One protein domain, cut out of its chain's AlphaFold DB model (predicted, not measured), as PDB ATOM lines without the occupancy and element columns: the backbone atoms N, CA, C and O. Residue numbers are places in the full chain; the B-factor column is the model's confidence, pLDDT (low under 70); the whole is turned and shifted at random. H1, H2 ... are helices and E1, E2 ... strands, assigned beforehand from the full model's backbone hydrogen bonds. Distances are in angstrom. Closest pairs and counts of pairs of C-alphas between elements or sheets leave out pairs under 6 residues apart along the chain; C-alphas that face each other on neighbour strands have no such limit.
ATOM      1  N   ARG A 153      15.845 -21.307  26.549       96.44
ATOM      2  CA  ARG A 153      17.233 -21.732  26.419       96.44
ATOM      3  C   ARG A 153      17.978 -21.650  27.743       96.44
ATOM      4  O   ARG A 153      18.663 -22.592  28.112       96.44
ATOM      5  N   PHE A 154      17.924 -20.510  28.420       98.12
ATOM      6  CA  PHE A 154      18.585 -20.287  29.709       98.12
ATOM      7  C   PHE A 154      17.967 -19.081  30.420       98.12
ATOM      8  O   PHE A 154      17.228 -18.301  29.813       98.12
ATOM      9  N   LEU A 155      18.284 -18.924  31.703       98.25
ATOM     10  CA  LEU A 155      17.872 -17.776  32.506       98.25
ATOM     11  C   LEU A 155      19.054 -16.845  32.774       98.25
ATOM     12  O   LEU A 155      20.184 -17.298  32.954       98.25
ATOM     13  N   ILE A 156      18.773 -15.548  32.850       98.06
ATOM     14  CA  ILE A 156      19.692 -14.513  33.319       98.06
ATOM     15  C   ILE A 156      19.150 -13.961  34.632       98.06
ATOM     16  O   ILE A 156      18.027 -13.462  34.659       98.06
ATOM     17  N   GLY A 157      19.938 -14.038  35.701       97.12
ATOM     18  CA  GLY A 157      19.654 -13.375  36.970       97.12
ATOM     19  C   GLY A 157      20.465 -12.088  37.124       97.12
ATOM     20  O   GLY A 157      21.675 -12.073  36.878       97.12
ATOM     21  N   ALA A 158      19.816 -11.015  37.568       95.50
ATOM     22  CA  ALA A 158      20.486  -9.775  37.936       95.50
ATOM     23  C   ALA A 158      21.320  -9.991  39.208       95.50
ATOM     24  O   ALA A 158      20.788 -10.198  40.302       95.50
ATOM     25  N   PHE A 159      22.645  -9.932  39.074       96.38
ATOM     26  CA  PHE A 159      23.577 -10.086  40.189       96.38
ATOM     27  C   PHE A 159      23.313  -9.082  41.332       96.38
ATOM     28  O   PHE A 159      23.272  -9.522  42.484       96.38
ATOM     29  N   PRO A 160      23.054  -7.779  41.064       94.12
ATOM     30  CA  PRO A 160      22.798  -6.796  42.118       94.12
ATOM     31  C   PRO A 160      21.584  -7.110  42.981       94.12
ATOM     32  O   PRO A 160      21.656  -6.923  44.193       94.12
ATOM     33  N   ALA A 161      20.523  -7.663  42.396       92.56
ATOM     34  CA  ALA A 161      19.281  -7.938  43.107       92.56
ATOM     35  C   ALA A 161      19.257  -9.336  43.750       92.56
ATOM     36  O   ALA A 161      18.764  -9.495  44.862       92.56
ATOM     37  N   LEU A 162      19.794 -10.357  43.070       95.06
ATOM     38  CA  LEU A 162      19.478 -11.753  43.389       95.06
ATOM     39  C   LEU A 162      20.646 -12.564  43.957       95.06
ATOM     40  O   LEU A 162      20.418 -13.467  44.763       95.06
ATOM     41  N   PHE A 163      21.889 -12.288  43.562       97.56
ATOM     42  CA  PHE A 163      23.023 -13.132  43.952       97.56
ATOM     43  C   PHE A 163      23.295 -13.041  45.457       97.56
ATOM     44  O   PHE A 163      23.401 -11.934  45.991       97.56
ATOM     45  N   GLY A 164      23.421 -14.179  46.145       96.81
ATOM     46  CA  GLY A 164      23.588 -14.205  47.603       96.81
ATOM     47  C   GLY A 164      22.299 -13.942  48.396       96.81
ATOM     48  O   GLY A 164      22.381 -13.560  49.558       96.81
ATOM     49  N   THR A 165      21.116 -14.092  47.787       95.75
ATOM     50  CA  THR A 165      19.805 -13.904  48.449       95.75
ATOM     51  C   THR A 165      18.948 -15.171  48.391       95.75
ATOM     52  O   THR A 165      19.155 -16.024  47.525       95.75
ATOM     53  N   ASP A 166      17.913 -15.252  49.232       95.69
ATOM     54  CA  ASP A 166      16.925 -16.342  49.190       95.69
ATOM     55  C   ASP A 166      16.190 -16.421  47.844       95.69
ATOM     56  O   ASP A 166      15.936 -17.513  47.328       95.69
ATOM     57  N   LEU A 167      15.866 -15.273  47.233       94.88
ATOM     58  CA  LEU A 167      15.265 -15.225  45.897       94.88
ATOM     59  C   LEU A 167      16.224 -15.771  44.833       94.88
ATOM     60  O   LEU A 167      15.799 -16.518  43.951       94.88
ATOM     61  N   GLY A 168      17.521 -15.482  44.952       97.06
ATOM     62  CA  GLY A 168      18.557 -16.084  44.116       97.06
ATOM     63  C   GLY A 168      18.618 -17.607  44.259       97.06
ATOM     64  O   GLY A 168      18.674 -18.314  43.254       97.06
ATOM     65  N   THR A 169      18.528 -18.135  45.482       98.31
ATOM     66  CA  THR A 169      18.474 -19.589  45.723       98.31
ATOM     67  C   THR A 169      17.212 -20.226  45.131       98.31
ATOM     68  O   THR A 169      17.261 -21.336  44.581       98.31
ATOM     69  N   ARG A 170      16.070 -19.525  45.175       97.62
ATOM     70  CA  ARG A 170      14.840 -19.958  44.489       97.62
ATOM     71  C   ARG A 170      15.028 -19.975  42.972       97.62
ATOM     72  O   ARG A 170      14.639 -20.957  42.348       97.62
ATOM     73  N   LEU A 171      15.683 -18.966  42.394       97.94
ATOM     74  CA  LEU A 171      16.011 -18.931  40.965       97.94
ATOM     75  C   LEU A 171      16.929 -20.093  40.555       97.94
ATOM     76  O   LEU A 171      16.632 -20.779  39.580       97.94
ATOM     77  N   GLN A 172      17.986 -20.380  41.323       98.62
ATOM     78  CA  GLN A 172      18.850 -21.549  41.091       98.62
ATOM     79  C   GLN A 172      18.054 -22.859  41.122       98.62
ATOM     80  O   GLN A 172      18.261 -23.749  40.301       98.62
ATOM     81  N   SER A 173      17.139 -23.004  42.079       98.44
ATOM     82  CA  SER A 173      16.302 -24.203  42.212       98.44
ATOM     83  C   SER A 173      15.295 -24.330  41.067       98.44
ATOM     84  O   SER A 173      15.089 -25.424  40.540       98.44
ATOM     85  N   TRP A 174      14.728 -23.210  40.621       97.50
ATOM     86  CA  TRP A 174      13.842 -23.178  39.467       97.50
ATOM     87  C   TRP A 174      14.581 -23.545  38.177       97.50
ATOM     88  O   TRP A 174      14.124 -24.434  37.465       97.50
ATOM     89  N   ALA A 175      15.763 -22.971  37.931       98.38
ATOM     90  CA  ALA A 175      16.592 -23.303  36.773       98.38
ATOM     91  C   ALA A 175      16.968 -24.796  36.744       98.38
ATOM     92  O   ALA A 175      16.733 -25.472  35.741       98.38
ATOM     93  N   ARG A 176      17.434 -25.346  37.878       98.25
ATOM     94  CA  ARG A 176      17.760 -26.779  38.021       98.25
ATOM     95  C   ARG A 176      16.568 -27.683  37.729       98.25
ATOM     96  O   ARG A 176      16.707 -28.633  36.970       98.25
ATOM     97  N   SER A 177      15.387 -27.372  38.269       97.38
ATOM     98  CA  SER A 177      14.190 -28.207  38.055       97.38
ATOM     99  C   SER A 177      13.697 -28.228  36.603       97.38
ATOM    100  O   SER A 177      12.874 -29.068  36.247       97.38
ATOM    101  N   ARG A 178      14.191 -27.317  35.757       97.31
ATOM    102  CA  ARG A 178      13.862 -27.237  34.329       97.31
ATOM    103  C   ARG A 178      15.023 -27.621  33.413       97.31
ATOM    104  O   ARG A 178      14.858 -27.569  32.199       97.31
ATOM    105  N   GLY A 179      16.178 -27.990  33.971       96.62
ATOM    106  CA  GLY A 179      17.388 -28.270  33.200       96.62
ATOM    107  C   GLY A 179      17.949 -27.043  32.472       96.62
ATOM    108  O   GLY A 179      18.706 -27.199  31.518       96.62
ATOM    109  N   TRP A 180      17.585 -25.830  32.895       98.19
ATOM    110  CA  TRP A 180      18.085 -24.592  32.304       98.19
ATOM    111  C   TRP A 180      19.399 -24.177  32.954       98.19
ATOM    112  O   TRP A 180      19.531 -24.178  34.176       98.19
ATOM    113  N   VAL A 181      20.355 -23.736  32.144       98.62
ATOM    114  CA  VAL A 181      21.521 -22.992  32.613       98.62
ATOM    115  C   VAL A 181      21.045 -21.660  33.193       98.62
ATOM    116  O   VAL A 181      20.134 -21.016  32.668       98.62
ATOM    117  N   LEU A 182      21.680 -21.249  34.285       98.75
ATOM    118  CA  LEU A 182      21.528 -19.926  34.870       98.75
ATOM    119  C   LEU A 182      22.831 -19.160  34.669       98.75
ATOM    120  O   LEU A 182      23.912 -19.680  34.942       98.75
ATOM    121  N   VAL A 183      22.723 -17.923  34.201       98.56
ATOM    122  CA  VAL A 183      23.847 -16.991  34.136       98.56
ATOM    123  C   VAL A 183      23.540 -15.752  34.962       98.56
ATOM    124  O   VAL A 183      22.404 -15.291  35.028       98.56
ATOM    125  N   TRP A 184      24.568 -15.196  35.579       98.25
ATOM    126  CA  TRP A 184      24.502 -13.952  36.328       98.25
ATOM    127  C   TRP A 184      25.048 -12.812  35.476       98.25
ATOM    128  O   TRP A 184      25.993 -13.016  34.709       98.25
ATOM    129  N   ALA A 185      24.468 -11.623  35.603       96.56
ATOM    130  CA  ALA A 185      24.945 -10.410  34.942       96.56
ATOM    131  C   ALA A 185      24.863  -9.210  35.891       96.56
ATOM    132  O   ALA A 185      23.929  -9.110  36.686       96.56
ATOM    133  N   LEU A 186      25.833  -8.296  35.794       94.81
ATOM    134  CA  LEU A 186      25.844  -7.070  36.594       94.81
ATOM    135  C   LEU A 186      24.845  -6.025  36.064       94.81
ATOM    136  O   LEU A 186      24.159  -5.383  36.856       94.81
ATOM    137  N   GLY A 187      24.759  -5.868  34.738       91.56
ATOM    138  CA  GLY A 187      23.908  -4.861  34.103       91.56
ATOM    139  C   GLY A 187      24.272  -3.421  34.516       91.56
ATOM    140  O   GLY A 187      25.451  -3.136  34.735       91.56
ATOM    141  N   PRO A 188      23.289  -2.505  34.638       90.31
ATOM    142  CA  PRO A 188      23.513  -1.125  35.063       90.31
ATOM    143  C   PRO A 188      23.847  -0.999  36.558       90.31
ATOM    144  O   PRO A 188      24.280   0.067  36.984       90.31
ATOM    145  N   ASN A 189      23.707  -2.080  37.341       91.31
ATOM    146  CA  ASN A 189      24.032  -2.120  38.768       91.31
ATOM    147  C   ASN A 189      23.290  -1.065  39.606       91.31
ATOM    148  O   ASN A 189      23.893  -0.335  40.390       91.31
ATOM    149  N   ASP A 190      21.978  -0.999  39.424       83.81
ATOM    150  CA  ASP A 190      21.063  -0.017  40.007       83.81
ATOM    151  C   ASP A 190      20.292  -0.529  41.231       83.81
ATOM    152  O   ASP A 190      19.749   0.258  41.998       83.81
ATOM    153  N   LYS A 191      20.287  -1.845  41.455       78.00
ATOM    154  CA  LYS A 191      19.489  -2.509  42.498       78.00
ATOM    155  C   LYS A 191      20.325  -3.144  43.607       78.00
ATOM    156  O   LYS A 191      20.065  -4.277  44.004       78.00
ATOM    157  N   ALA A 192      21.362  -2.464  44.104       73.06
ATOM    158  CA  ALA A 192      22.117  -3.008  45.238       73.06
ATOM    159  C   ALA A 192      21.238  -3.156  46.492       73.06
ATOM    160  O   ALA A 192      21.386  -4.129  47.229       73.06
ATOM    161  N   ILE A 193      20.302  -2.227  46.708       71.06
ATOM    162  CA  ILE A 193      19.345  -2.260  47.817       71.06
ATOM    163  C   ILE A 193      18.079  -2.982  47.341       71.06
ATOM    164  O   ILE A 193      17.406  -2.534  46.419       71.06
ATOM    165  N   VAL A 194      17.764  -4.114  47.971       62.00
ATOM    166  CA  VAL A 194      16.712  -5.063  47.545       62.00
ATOM    167  C   VAL A 194      15.287  -4.535  47.806       62.00
ATOM    168  O   VAL A 194      14.310  -5.131  47.363       62.00
ATOM    169  N   GLU A 195      15.144  -3.423  48.531       57.72
ATOM    170  CA  GLU A 195      13.902  -3.100  49.240       57.72
ATOM    171  C   GLU A 195      12.702  -2.744  48.352       57.72
ATOM    172  O   GLU A 195      11.577  -2.864  48.833       57.72
ATOM    173  N   GLN A 196      12.868  -2.404  47.069       51.03
ATOM    174  CA  GLN A 196      11.725  -2.209  46.169       51.03
ATOM    175  C   GLN A 196      12.037  -2.642  44.734       51.03
ATOM    176  O   GLN A 196      12.624  -1.910  43.946       51.03
ATOM    177  N   THR A 197      11.535  -3.814  44.343       52.28
ATOM    178  CA  THR A 197      11.477  -4.245  42.936       52.28
ATOM    179  C   THR A 197      10.523  -3.392  42.084       52.28
ATOM    180  O   THR A 197      10.455  -3.590  40.874       52.28
ATOM    181  N   GLN A 198       9.784  -2.456  42.696       54.28
ATOM    182  CA  GLN A 198       8.730  -1.662  42.052       54.28
ATOM    183  C   GLN A 198       9.196  -0.326  41.451       54.28
ATOM    184  O   GLN A 198       8.411   0.326  40.771       54.28
ATOM    185  N   GLY A 199      10.451   0.075  41.651       61.78
ATOM    186  CA  GLY A 199      10.994   1.312  41.090       61.78
ATOM    187  C   GLY A 199      12.209   1.018  40.234       61.78
ATOM    188  O   GLY A 199      13.332   1.113  40.718       61.78
ATOM    189  N   PHE A 200      12.004   0.625  38.976       70.94
ATOM    190  CA  PHE A 200      13.110   0.694  38.029       70.94
ATOM    191  C   PHE A 200      13.492   2.171  37.857       70.94
ATOM    192  O   PHE A 200      12.621   3.017  37.641       70.94
ATOM    193  N   ASP A 201      14.779   2.481  37.993       76.25
ATOM    194  CA  ASP A 201      15.271   3.843  37.843       76.25
ATOM    195  C   ASP A 201      15.281   4.226  36.357       76.25
ATOM    196  O   ASP A 201      16.231   3.970  35.611       76.25
ATOM    197  N   PHE A 202      14.185   4.844  35.916       78.19
ATOM    198  CA  PHE A 202      14.034   5.328  34.549       78.19
ATOM    199  C   PHE A 202      15.076   6.396  34.179       78.19
ATOM    200  O   PHE A 202      15.318   6.589  32.985       78.19
ATOM    201  N   GLU A 203      15.759   7.037  35.140       76.81
ATOM    202  CA  GLU A 203      16.861   7.951  34.827       76.81
ATOM    203  C   GLU A 203      18.005   7.226  34.110       76.81
ATOM    204  O   GLU A 203      18.640   7.806  33.224       76.81
ATOM    205  N   LEU A 204      18.214   5.932  34.381       76.19
ATOM    206  CA  LEU A 204      19.195   5.114  33.661       76.19
ATOM    207  C   LEU A 204      18.901   5.071  32.161       76.19
ATOM    208  O   LEU A 204      19.823   5.092  31.342       76.19
ATOM    209  N   LEU A 205      17.625   5.070  31.774       74.31
ATOM    210  CA  LEU A 205      17.214   5.008  30.370       74.31
ATOM    211  C   LEU A 205      17.386   6.334  29.635       74.31
ATOM    212  O   LEU A 205      17.442   6.341  28.408       74.31
ATOM    213  N   THR A 206      17.569   7.444  30.352       72.31
ATOM    214  CA  THR A 206      17.852   8.749  29.729       72.31
ATOM    215  C   THR A 206      19.240   8.807  29.069       72.31
ATOM    216  O   THR A 206      19.586   9.790  28.415       72.31
ATOM    217  N   GLY A 207      20.046   7.740  29.185       66.00
ATOM    218  CA  GLY A 207      21.228   7.521  28.346       66.00
ATOM    219  C   GLY A 207      22.501   8.225  28.808       66.00
ATOM    220  O   GLY A 207      23.469   8.261  28.050       66.00
ATOM    221  N   ARG A 208      22.522   8.759  30.035       74.25
ATOM    222  CA  ARG A 208      23.714   9.403  30.615       74.25
ATOM    223  C   ARG A 208      24.699   8.421  31.247       74.25
ATOM    224  O   ARG A 208      25.875   8.749  31.368       74.25
ATOM    225  N   THR A 209      24.234   7.233  31.629       82.12
ATOM    226  CA  THR A 209      25.066   6.233  32.304       82.12
ATOM    227  C   THR A 209      25.540   5.177  31.317       82.12
ATOM    228  O   THR A 209      24.733   4.465  30.715       82.12
ATOM    229  N   ASP A 210      26.857   5.063  31.189       87.62
ATOM    230  CA  ASP A 210      27.522   3.970  30.493       87.62
ATOM    231  C   ASP A 210      27.784   2.821  31.468       87.62
ATOM    232  O   ASP A 210      28.277   3.028  32.578       87.62
ATOM    233  N   PHE A 211      27.511   1.591  31.042       87.94
ATOM    234  CA  PHE A 211      27.832   0.400  31.818       87.94
ATOM    235  C   PHE A 211      28.596  -0.621  30.982       87.94
ATOM    236  O   PHE A 211      28.433  -0.756  29.765       87.94
ATOM    237  N   LYS A 212      29.489  -1.344  31.663       88.88
ATOM    238  CA  LYS A 212      30.228  -2.449  31.062       88.88
ATOM    239  C   LYS A 212      29.283  -3.629  30.946       88.88
ATOM    240  O   LYS A 212      28.815  -4.152  31.949       88.88
ATOM    241  N   VAL A 213      29.059  -4.054  29.720       88.44
ATOM    242  CA  VAL A 213      28.382  -5.312  29.424       88.44
ATOM    243  C   VAL A 213      29.417  -6.407  29.233       88.44
ATOM    244  O   VAL A 213      30.615  -6.193  29.446       88.44
ATOM    245  N   ASN A 214      28.967  -7.556  28.743       84.06
ATOM    246  CA  ASN A 214      29.821  -8.602  28.213       84.06
ATOM    247  C   ASN A 214      30.554  -9.416  29.286       84.06
ATOM    248  O   ASN A 214      31.616  -9.984  29.021       84.06
ATOM    249  N   GLN A 215      29.979  -9.490  30.491       89.81
ATOM    250  CA  GLN A 215      30.646 -10.088  31.648       89.81
ATOM    251  C   GLN A 215      29.904 -11.274  32.275       89.81
ATOM    252  O   GLN A 215      30.242 -11.629  33.397       89.81
ATOM    253  N   ARG A 216      28.941 -11.910  31.591       95.94
ATOM    254  CA  ARG A 216      28.116 -12.983  32.189       95.94
ATOM    255  C   ARG A 216      28.964 -14.062  32.863       95.94
ATOM    256  O   ARG A 216      29.972 -14.491  32.304       95.94
ATOM    257  N   ILE A 217      28.503 -14.541  34.015       98.00
ATOM    258  CA  ILE A 217      29.111 -15.652  34.760       98.00
ATOM    259  C   ILE A 217      28.089 -16.782  34.827       98.00
ATOM    260  O   ILE A 217      26.991 -16.583  35.344       98.00
ATOM    261  N   ILE A 218      28.422 -17.961  34.301       98.56
ATOM    262  CA  ILE A 218      27.578 -19.151  34.453       98.56
ATOM    263  C   ILE A 218      27.541 -19.568  35.924       98.56
ATOM    264  O   ILE A 218      28.574 -19.612  36.585       98.56
ATOM    265  N   ASP A 219      26.359 -19.913  36.427       98.81
ATOM    266  CA  ASP A 219      26.203 -20.542  37.732       98.81
ATOM    267  C   ASP A 219      26.665 -22.011  37.675       98.81
ATOM    268  O   ASP A 219      26.010 -22.829  37.019       98.81
ATOM    269  N   PRO A 220      27.771 -22.391  38.341       98.69
ATOM    270  CA  PRO A 220      28.330 -23.733  38.230       98.69
ATOM    271  C   PRO A 220      27.491 -24.776  38.978       98.69
ATOM    272  O   PRO A 220      27.519 -25.954  38.623       98.69
ATOM    273  N   LEU A 221      26.724 -24.360  39.992       98.69
ATOM    274  CA  LEU A 221      25.860 -25.253  40.765       98.69
ATOM    275  C   LEU A 221      24.628 -25.650  39.950       98.69
ATOM    276  O   LEU A 221      24.169 -26.790  40.034       98.69
ATOM    277  N   VAL A 222      24.107 -24.716  39.151       98.75
ATOM    278  CA  VAL A 222      23.040 -24.993  38.186       98.75
ATOM    279  C   VAL A 222      23.591 -25.746  36.978       98.75
ATOM    280  O   VAL A 222      23.005 -26.752  36.592       98.75
ATOM    281  N   LEU A 223      24.725 -25.314  36.412       98.50
ATOM    282  CA  LEU A 223      25.341 -25.937  35.234       98.50
ATOM    283  C   LEU A 223      25.570 -27.437  35.424       98.50
ATOM    284  O   LEU A 223      25.253 -28.207  34.526       98.50
ATOM    285  N   ALA A 224      26.069 -27.857  36.591       98.06
ATOM    286  CA  ALA A 224      26.317 -29.266  36.904       98.06
ATOM    287  C   ALA A 224      25.061 -30.158  36.831       98.06
ATOM    288  O   ALA A 224      25.179 -31.378  36.814       98.06
ATOM    289  N   GLN A 225      23.866 -29.562  36.807       97.88
ATOM    290  CA  GLN A 225      22.575 -30.248  36.703       97.88
ATOM    291  C   GLN A 225      21.956 -30.132  35.302       97.88
ATOM    292  O   GLN A 225      20.789 -30.463  35.112       97.88
ATOM    293  N   THR A 226      22.706 -29.637  34.317       97.62
ATOM    294  CA  THR A 226      22.259 -29.552  32.925       97.62
ATOM    295  C   THR A 226      23.186 -30.343  32.019       97.62
ATOM    296  O   THR A 226      24.353 -30.589  32.339       97.62
ATOM    297  N   SER A 227      22.693 -30.695  30.832       97.06
ATOM    298  CA  SER A 227      23.534 -31.341  29.826       97.06
ATOM    299  C   SER A 227      24.590 -30.408  29.226       97.06
ATOM    300  O   SER A 227      25.520 -30.881  28.577       97.06
ATOM    301  N   ALA A 228      24.500 -29.094  29.471       97.62
ATOM    302  CA  ALA A 228      25.515 -28.148  29.023       97.62
ATOM    303  C   ALA A 228      26.835 -28.267  29.798       97.62
ATOM    304  O   ALA A 228      27.870 -27.827  29.296       97.62
ATOM    305  N   SER A 229      26.832 -28.901  30.979       97.88
ATOM    306  CA  SER A 229      28.053 -29.182  31.752       97.88
ATOM    307  C   SER A 229      29.110 -29.955  30.958       97.88
ATOM    308  O   SER A 229      30.300 -29.707  31.136       97.88
ATOM    309  N   ALA A 230      28.701 -30.821  30.026       96.88
ATOM    310  CA  ALA A 230      29.622 -31.570  29.172       96.88
ATOM    311  C   ALA A 230      30.463 -30.663  28.251       96.88
ATOM    312  O   ALA A 230      31.595 -31.000  27.917       96.88
ATOM    313  N   SER A 231      29.928 -29.501  27.861       97.31
ATOM    314  CA  SER A 231      30.620 -28.528  27.000       97.31
ATOM    315  C   SER A 231      31.541 -27.569  27.764       97.31
ATOM    316  O   SER A 231      32.363 -26.882  27.159       97.31
ATOM    317  N   LEU A 232      31.414 -27.521  29.091       97.50
ATOM    318  CA  LEU A 232      32.208 -26.664  29.963       97.50
ATOM    319  C   LEU A 232      32.638 -27.454  31.207       97.50
ATOM    320  O   LEU A 232      32.070 -27.257  32.286       97.50
ATOM    321  N   PRO A 233      33.627 -28.356  31.077       96.62
ATOM    322  CA  PRO A 233      34.167 -29.067  32.224       96.62
ATOM    323  C   PRO A 233      34.802 -28.065  33.193       96.62
ATOM    324  O   PRO A 233      35.588 -27.202  32.794       96.62
ATOM    325  N   LEU A 234      34.437 -28.175  34.467       97.31
ATOM    326  CA  LEU A 234      34.922 -27.302  35.530       97.31
ATOM    327  C   LEU A 234      35.904 -28.050  36.429       97.31
ATOM    328  O   LEU A 234      35.722 -29.238  36.708       97.31
ATOM    329  N   ASP A 235      36.909 -27.330  36.925       97.81
ATOM    330  CA  ASP A 235      37.794 -27.845  37.965       97.81
ATOM    331  C   ASP A 235      36.997 -28.137  39.247       97.81
ATOM    332  O   ASP A 235      35.981 -27.497  39.540       97.81
ATOM    333  N   ARG A 236      37.461 -29.119  40.031       97.50
ATOM    334  CA  ARG A 236      36.731 -29.624  41.210       97.50
ATOM    335  C   ARG A 236      36.475 -28.557  42.278       97.50
ATOM    336  O   ARG A 236      35.512 -28.680  43.022       97.50
ATOM    337  N   ASP A 237      37.320 -27.535  42.355       98.19
ATOM    338  CA  ASP A 237      37.255 -26.452  43.339       98.19
ATOM    339  C   ASP A 237      36.341 -25.286  42.916       98.19
ATOM    340  O   ASP A 237      35.992 -24.444  43.746       98.19
ATOM    341  N   VAL A 238      35.913 -25.228  41.650       98.31
ATOM    342  CA  VAL A 238      35.065 -24.145  41.121       98.31
ATOM    343  C   VAL A 238      33.724 -24.026  41.854       98.31
ATOM    344  O   VAL A 238      33.382 -22.910  42.256       98.31
ATOM    345  N   PRO A 239      32.958 -25.115  42.084       98.44
ATOM    346  CA  PRO A 239      31.713 -25.032  42.845       98.44
ATOM    347  C   PRO A 239      31.903 -24.488  44.263       98.44
ATOM    348  O   PRO A 239      31.056 -23.740  44.745       98.44
ATOM    349  N   ASP A 240      33.005 -24.833  44.930       98.38
ATOM    350  CA  ASP A 240      33.252 -24.413  46.312       98.38
ATOM    351  C   ASP A 240      33.692 -22.950  46.391       98.38
ATOM    352  O   ASP A 240      33.146 -22.195  47.197       98.38
ATOM    353  N   LYS A 241      34.559 -22.501  45.475       98.56
ATOM    354  CA  LYS A 241      34.874 -21.073  45.294       98.56
ATOM    355  C   LYS A 241      33.626 -20.246  44.980       98.56
ATOM    356  O   LYS A 241      33.460 -19.143  45.496       98.56
ATOM    357  N   PHE A 242      32.708 -20.777  44.171       98.62
ATOM    358  CA  PHE A 242      31.442 -20.105  43.882       98.62
ATOM    359  C   PHE A 242      30.538 -20.002  45.119       98.62
ATOM    360  O   PHE A 242      29.995 -18.931  45.382       98.62
ATOM    361  N   LYS A 243      30.406 -21.074  45.915       98.62
ATOM    362  CA  LYS A 243      29.669 -21.035  47.195       98.62
ATOM    363  C   LYS A 243      30.289 -20.043  48.178       98.62
ATOM    364  O   LYS A 243      29.549 -19.345  48.865       98.62
ATOM    365  N   GLN A 244      31.619 -19.957  48.227       98.38
ATOM    366  CA  GLN A 244      32.314 -18.956  49.032       98.38
ATOM    367  C   GLN A 244      31.902 -17.541  48.602       98.38
ATOM    368  O   GLN A 244      31.440 -16.770  49.438       98.38
ATOM    369  N   MET A 245      31.964 -17.223  47.303       98.44
ATOM    370  CA  MET A 245      31.529 -15.910  46.805       98.44
ATOM    371  C   MET A 245      30.048 -15.638  47.076       98.44
ATOM    372  O   MET A 245      29.685 -14.517  47.430       98.44
ATOM    373  N   TRP A 246      29.187 -16.651  46.950       98.56
ATOM    374  CA  TRP A 246      27.775 -16.544  47.316       98.56
ATOM    375  C   TRP A 246      27.598 -16.135  48.780       98.56
ATOM    376  O   TRP A 246      26.868 -15.187  49.068       98.56
ATOM    377  N   ALA A 247      28.295 -16.813  49.696       98.31
ATOM    378  CA  ALA A 247      28.248 -16.524  51.126       98.31
ATOM    379  C   ALA A 247      28.827 -15.140  51.462       98.31
ATOM    380  O   ALA A 247      28.255 -14.419  52.276       98.31
ATOM    381  N   GLU A 248      29.916 -14.730  50.810       97.81
ATOM    382  CA  GLU A 248      30.494 -13.395  50.991       97.81
ATOM    383  C   GLU A 248      29.539 -12.285  50.545       97.81
ATOM    384  O   GLU A 248      29.381 -11.285  51.247       97.81
ATOM    385  N   VAL A 249      28.878 -12.446  49.392       97.06
ATOM    386  CA  VAL A 249      27.876 -11.477  48.926       97.06
ATOM    387  C   VAL A 249      26.670 -11.464  49.864       97.06
ATOM    388  O   VAL A 249      26.202 -10.383  50.220       97.06
ATOM    389  N   ALA A 250      26.205 -12.629  50.323       96.75
ATOM    390  CA  ALA A 250      25.125 -12.726  51.303       96.75
ATOM    391  C   ALA A 250      25.464 -11.982  52.609       96.75
ATOM    392  O   ALA A 250      24.659 -11.192  53.099       96.75
ATOM    393  N   ALA A 251      26.683 -12.156  53.127       96.62
ATOM    394  CA  ALA A 251      27.158 -11.450  54.315       96.62
ATOM    395  C   ALA A 251      27.247  -9.934  54.086       96.62
ATOM    396  O   ALA A 251      26.856  -9.142  54.937       96.62
ATOM    397  N   VAL A 252      27.714  -9.489  52.919       95.44
ATOM    398  CA  VAL A 252      27.757  -8.058  52.580       95.44
ATOM    399  C   VAL A 252      26.350  -7.448  52.528       95.44
ATOM    400  O   VAL A 252      26.168  -6.310  52.959       95.44
ATOM    401  N   ARG A 253      25.336  -8.203  52.095       92.56
ATOM    402  CA  ARG A 253      23.944  -7.728  52.045       92.56
ATOM    403  C   ARG A 253      23.294  -7.504  53.403       92.56
ATOM    404  O   ARG A 253      22.367  -6.708  53.483       92.56
ATOM    405  N   SER A 254      23.777  -8.140  54.470       90.94
ATOM    406  CA  SER A 254      23.264  -7.884  55.822       90.94
ATOM    407  C   SER A 254      23.771  -6.565  56.426       90.94
ATOM    408  O   SER A 254      23.379  -6.207  57.536       90.94
ATOM    409  N   HIS A 255      24.662  -5.842  55.739       91.69
ATOM    410  CA  HIS A 255      25.198  -4.567  56.211       91.69
ATOM    411  C   HIS A 255      24.279  -3.397  55.836       91.69
ATOM    412  O   HIS A 255      23.798  -3.300  54.712       91.69
ATOM    413  N   LYS A 256      24.118  -2.433  56.755       83.69
ATOM    414  CA  LYS A 256      23.259  -1.243  56.571       83.69
ATOM    415  C   LYS A 256      23.711  -0.277  55.463       83.69
ATOM    416  O   LYS A 256      22.933   0.574  55.054       83.69
ATOM    417  N   HIS A 257      24.958  -0.373  55.001       87.38
ATOM    418  CA  HIS A 257      25.562   0.565  54.046       87.38
ATOM    419  C   HIS A 257      25.962  -0.124  52.739       87.38
ATOM    420  O   HIS A 257      27.077   0.042  52.243       87.38
ATOM    421  N   LEU A 258      25.059  -0.935  52.192       91.75
ATOM    422  CA  LEU A 258      25.269  -1.554  50.894       91.75
ATOM    423  C   LEU A 258      25.143  -0.513  49.774       91.75
ATOM    424  O   LEU A 258      24.132   0.172  49.657       91.75
ATOM    425  N   THR A 259      26.170  -0.411  48.934       92.81
ATOM    426  CA  THR A 259      26.215   0.518  47.797       92.81
ATOM    427  C   THR A 259      26.361  -0.228  46.472       92.81
ATOM    428  O   THR A 259      26.915  -1.331  46.424       92.81
ATOM    429  N   ASN A 260      25.982   0.423  45.368       91.44
ATOM    430  CA  ASN A 260      26.236  -0.079  44.012       91.44
ATOM    431  C   ASN A 260      27.737  -0.363  43.797       91.44
ATOM    432  O   ASN A 260      28.102  -1.407  43.258       91.44
ATOM    433  N   SER A 261      28.636   0.493  44.295       94.12
ATOM    434  CA  SER A 261      30.089   0.263  44.206       94.12
ATOM    435  C   SER A 261      30.549  -0.999  44.945       94.12
ATOM    436  O   SER A 261      31.435  -1.708  44.466       94.12
ATOM    437  N   THR A 262      29.922  -1.325  46.078       95.44
ATOM    438  CA  THR A 262      30.225  -2.541  46.840       95.44
ATOM    439  C   THR A 262      29.843  -3.794  46.055       95.44
ATOM    440  O   THR A 262      30.651  -4.719  45.960       95.44
ATOM    441  N   ILE A 263      28.660  -3.803  45.437       95.62
ATOM    442  CA  ILE A 263      28.204  -4.906  44.579       95.62
ATOM    443  C   ILE A 263      29.071  -5.040  43.322       95.62
ATOM    444  O   ILE A 263      29.501  -6.146  43.000       95.62
ATOM    445  N   ALA A 264      29.400  -3.932  42.650       95.44
ATOM    446  CA  ALA A 264      30.277  -3.951  41.477       95.44
ATOM    447  C   ALA A 264      31.661  -4.529  41.804       95.44
ATOM    448  O   ALA A 264      32.211  -5.304  41.023       95.44
ATOM    449  N   ARG A 265      32.214  -4.195  42.977       96.94
ATOM    450  CA  ARG A 265      33.466  -4.784  43.459       96.94
ATOM    451  C   ARG A 265      33.327  -6.293  43.675       96.94
ATOM    452  O   ARG A 265      34.158  -7.036  43.165       96.94
ATOM    453  N   LYS A 266      32.262  -6.760  44.340       97.62
ATOM    454  CA  LYS A 266      32.016  -8.202  44.526       97.62
ATOM    455  C   LYS A 266      31.828  -8.959  43.212       97.62
ATOM    456  O   LYS A 266      32.298 -10.089  43.079       97.62
ATOM    457  N   TRP A 267      31.211  -8.330  42.220       97.12
ATOM    458  CA  TRP A 267      31.138  -8.868  40.867       97.12
ATOM    459  C   TRP A 267      32.525  -9.037  40.229       97.12
ATOM    460  O   TRP A 267      32.829 -10.112  39.715       97.12
ATOM    461  N   GLN A 268      33.387  -8.015  40.303       97.12
ATOM    462  CA  GLN A 268      34.757  -8.102  39.779       97.12
ATOM    463  C   GLN A 268      35.585  -9.167  40.508       97.12
ATOM    464  O   GLN A 268      36.252  -9.964  39.856       97.12
ATOM    465  N   GLU A 269      35.498  -9.237  41.840       98.06
ATOM    466  CA  GLU A 269      36.146 -10.288  42.637       98.06
ATOM    467  C   GLU A 269      35.695 -11.686  42.186       98.06
ATOM    468  O   GLU A 269      36.533 -12.554  41.946       98.06
ATOM    469  N   THR A 270      34.388 -11.881  41.970       97.94
ATOM    470  CA  THR A 270      33.831 -13.148  41.465       97.94
ATOM    471  C   THR A 270      34.374 -13.481  40.072       97.94
ATOM    472  O   THR A 270      34.816 -14.603  39.833       97.94
ATOM    473  N   ALA A 271      34.383 -12.509  39.155       96.44
ATOM    474  CA  ALA A 271      34.874 -12.690  37.789       96.44
ATOM    475  C   ALA A 271      36.378 -13.010  37.730       96.44
ATOM    476  O   ALA A 271      36.806 -13.772  36.861       96.44
ATOM    477  N   THR A 272      37.171 -12.437  38.642       97.12
ATOM    478  CA  THR A 272      38.610 -12.703  38.773       97.12
ATOM    479  C   THR A 272      38.883 -14.058  39.414       97.12
ATOM    480  O   THR A 272      39.801 -14.752  38.985       97.12
ATOM    481  N   LEU A 273      38.096 -14.455  40.417       98.00
ATOM    482  CA  LEU A 273      38.242 -15.751  41.082       98.00
ATOM    483  C   LEU A 273      37.816 -16.917  40.179       98.00
ATOM    484  O   LEU A 273      38.388 -18.004  40.271       98.00
ATOM    485  N   LEU A 274      36.813 -16.693  39.323       97.81
ATOM    486  CA  LEU A 274      36.165 -17.718  38.500       97.81
ATOM    487  C   LEU A 274      36.188 -17.377  36.994       97.81
ATOM    488  O   LEU A 274      35.135 -17.331  36.343       97.81
ATOM    489  N   PRO A 275      37.368 -17.139  36.391       96.94
ATOM    490  CA  PRO A 275      37.469 -16.690  35.005       96.94
ATOM    491  C   PRO A 275      36.945 -17.721  33.993       96.94
ATOM    492  O   PRO A 275      36.510 -17.339  32.907       96.94
ATOM    493  N   GLN A 276      36.945 -19.015  34.334       96.94
ATOM    494  CA  GLN A 276      36.442 -20.100  33.479       96.94
ATOM    495  C   GLN A 276      34.917 -20.093  33.310       96.94
ATOM    496  O   GLN A 276      34.412 -20.666  32.350       96.94
ATOM    497  N   LEU A 277      34.183 -19.428  34.209       97.88
ATOM    498  CA  LEU A 277      32.722 -19.328  34.143       97.88
ATOM    499  C   LEU A 277      32.242 -18.170  33.270       97.88
ATOM    500  O   LEU A 277      31.040 -18.030  33.029       97.88
ATOM    501  N   ARG A 278      33.163 -17.313  32.817       96.75
ATOM    502  CA  ARG A 278      32.820 -16.127  32.044       96.75
ATOM    503  C   ARG A 278      32.427 -16.508  30.624       96.75
ATOM    504  O   ARG A 278      33.204 -17.137  29.901       96.75
ATOM    505  N   VAL A 279      31.253 -16.049  30.207       96.00
ATOM    506  CA  VAL A 279      30.737 -16.253  28.853       96.00
ATOM    507  C   VAL A 279      30.210 -14.973  28.238       96.00
ATOM    508  O   VAL A 279      29.797 -14.030  28.915       96.00
ATOM    509  N   ARG A 280      30.189 -14.969  26.912       92.62
ATOM    510  CA  ARG A 280      29.550 -13.947  26.100       92.62
ATOM    511  C   ARG A 280      28.313 -14.483  25.379       92.62
ATOM    512  O   ARG A 280      28.311 -15.662  25.034       92.62
ATOM    513  N   PRO A 281      27.279 -13.652  25.130       92.00
ATOM    514  CA  PRO A 281      26.274 -13.922  24.112       92.00
ATOM    515  C   PRO A 281      26.910 -14.373  22.793       92.00
ATOM    516  O   PRO A 281      28.017 -13.955  22.439       92.00
ATOM    517  N   LEU A 282      26.163 -15.207  22.078       91.06
ATOM    518  CA  LEU A 282      26.496 -15.637  20.728       91.06
ATOM    519  C   LEU A 282      26.398 -14.456  19.756       91.06
ATOM    520  O   LEU A 282      25.462 -13.657  19.825       91.06
ATOM    521  N   MET A 283      27.351 -14.393  18.840       87.88
ATOM    522  CA  MET A 283      27.389 -13.527  17.669       87.88
ATOM    523  C   MET A 283      27.177 -14.381  16.410       87.88
ATOM    524  O   MET A 283      27.196 -15.612  16.464       87.88
ATOM    525  N   GLY A 284      26.956 -13.735  15.262       86.31
ATOM    526  CA  GLY A 284      26.930 -14.451  13.983       86.31
ATOM    527  C   GLY A 284      28.255 -15.182  13.746       86.31
ATOM    528  O   GLY A 284      29.313 -14.616  14.010       86.31
ATOM    529  N   GLY A 285      28.195 -16.432  13.284       89.25
ATOM    530  CA  GLY A 285      29.375 -17.285  13.106       89.25
ATOM    531  C   GLY A 285      29.792 -18.083  14.346       89.25
ATOM    532  O   GLY A 285      30.532 -19.057  14.224       89.25
TER     533      GLY A 285
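Overview. This is residues 153 to 285 of the 322 residues of the protein "Hypothetical protein" of Symbiodinium pilosum (UniProt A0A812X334). A small parallel sheet of two strands, E1 and E2, lies near the middle, with H2 packed over it; a helical hairpin, H6 and H7, makes another side, and short H4 bridges E2, H2 and H6. H3 lies at one end and H5 at the other. The 133 printed residues run E1 H1 H2 E2 H3 H4 H5 H6 H7, mostly helix, compact with a radius of gyration of the C-alphas of 14.9 A, spanning 41 by 38 by 28 A.

Arrangement. E1, residues 153 to 158, and E2, residues 181 to 185, are parallel neighbours at 32 degrees, with N 157 and O 183 2.8 A apart, within hydrogen-bond range. With H1, residues 159 to 162, and H2, residues 166 to 177, they form a strand-helix-strand unit, parallel strands joined through helices, with a right-handed crossover. The C-alphas of Ala 175 in H2 and Leu 182 are 6.3 A apart, the closest of H2 and E2. H4, residues 220 to 223, touches residues 172 to 176 of H2, closest at C-alphas 222 and 176, 5.6 A. H6, residues 238 to 253, touches H4 with residues 238 to 242 alone, closest at C-alphas 239 and 220, 5.9 A. H6 and H7, residues 260 to 273, touch as a hairpin, opposite ways at a shallow tilt of 13 degrees; C-alphas 245 and 270 are closest, 6.4 A. H3, residues 202 to 206, and H5, residues 227 to 231, touch no helix. In H2, H6 and H7 every O i to N i+4 pair is within hydrogen-bond range; H3 and H5 each have 0 of 1, but 2 of 2 O i to N i+3 pairs, and H1 and H4 are too short for an i+4 pair.

Along the chain. E1 begins at C-alpha 153 (17.233, -21.732, 26.419) and H7 ends at C-alpha 273 (38.242, -15.751, 41.082). From first to last C-alpha H6 measures 22.6 A, H7 20.0 A, E1 16.9 A, H2 16.5 A and E2 13.2 A.

Size, cuts and confidence. The farthest C-alphas, of Lys 256 and Gly 285, are 46.7 A apart. The printed part has no cut; the links E2 to H3 and H3 to H4 are long. Residues 194 to 199 and 207 have pLDDT under 70.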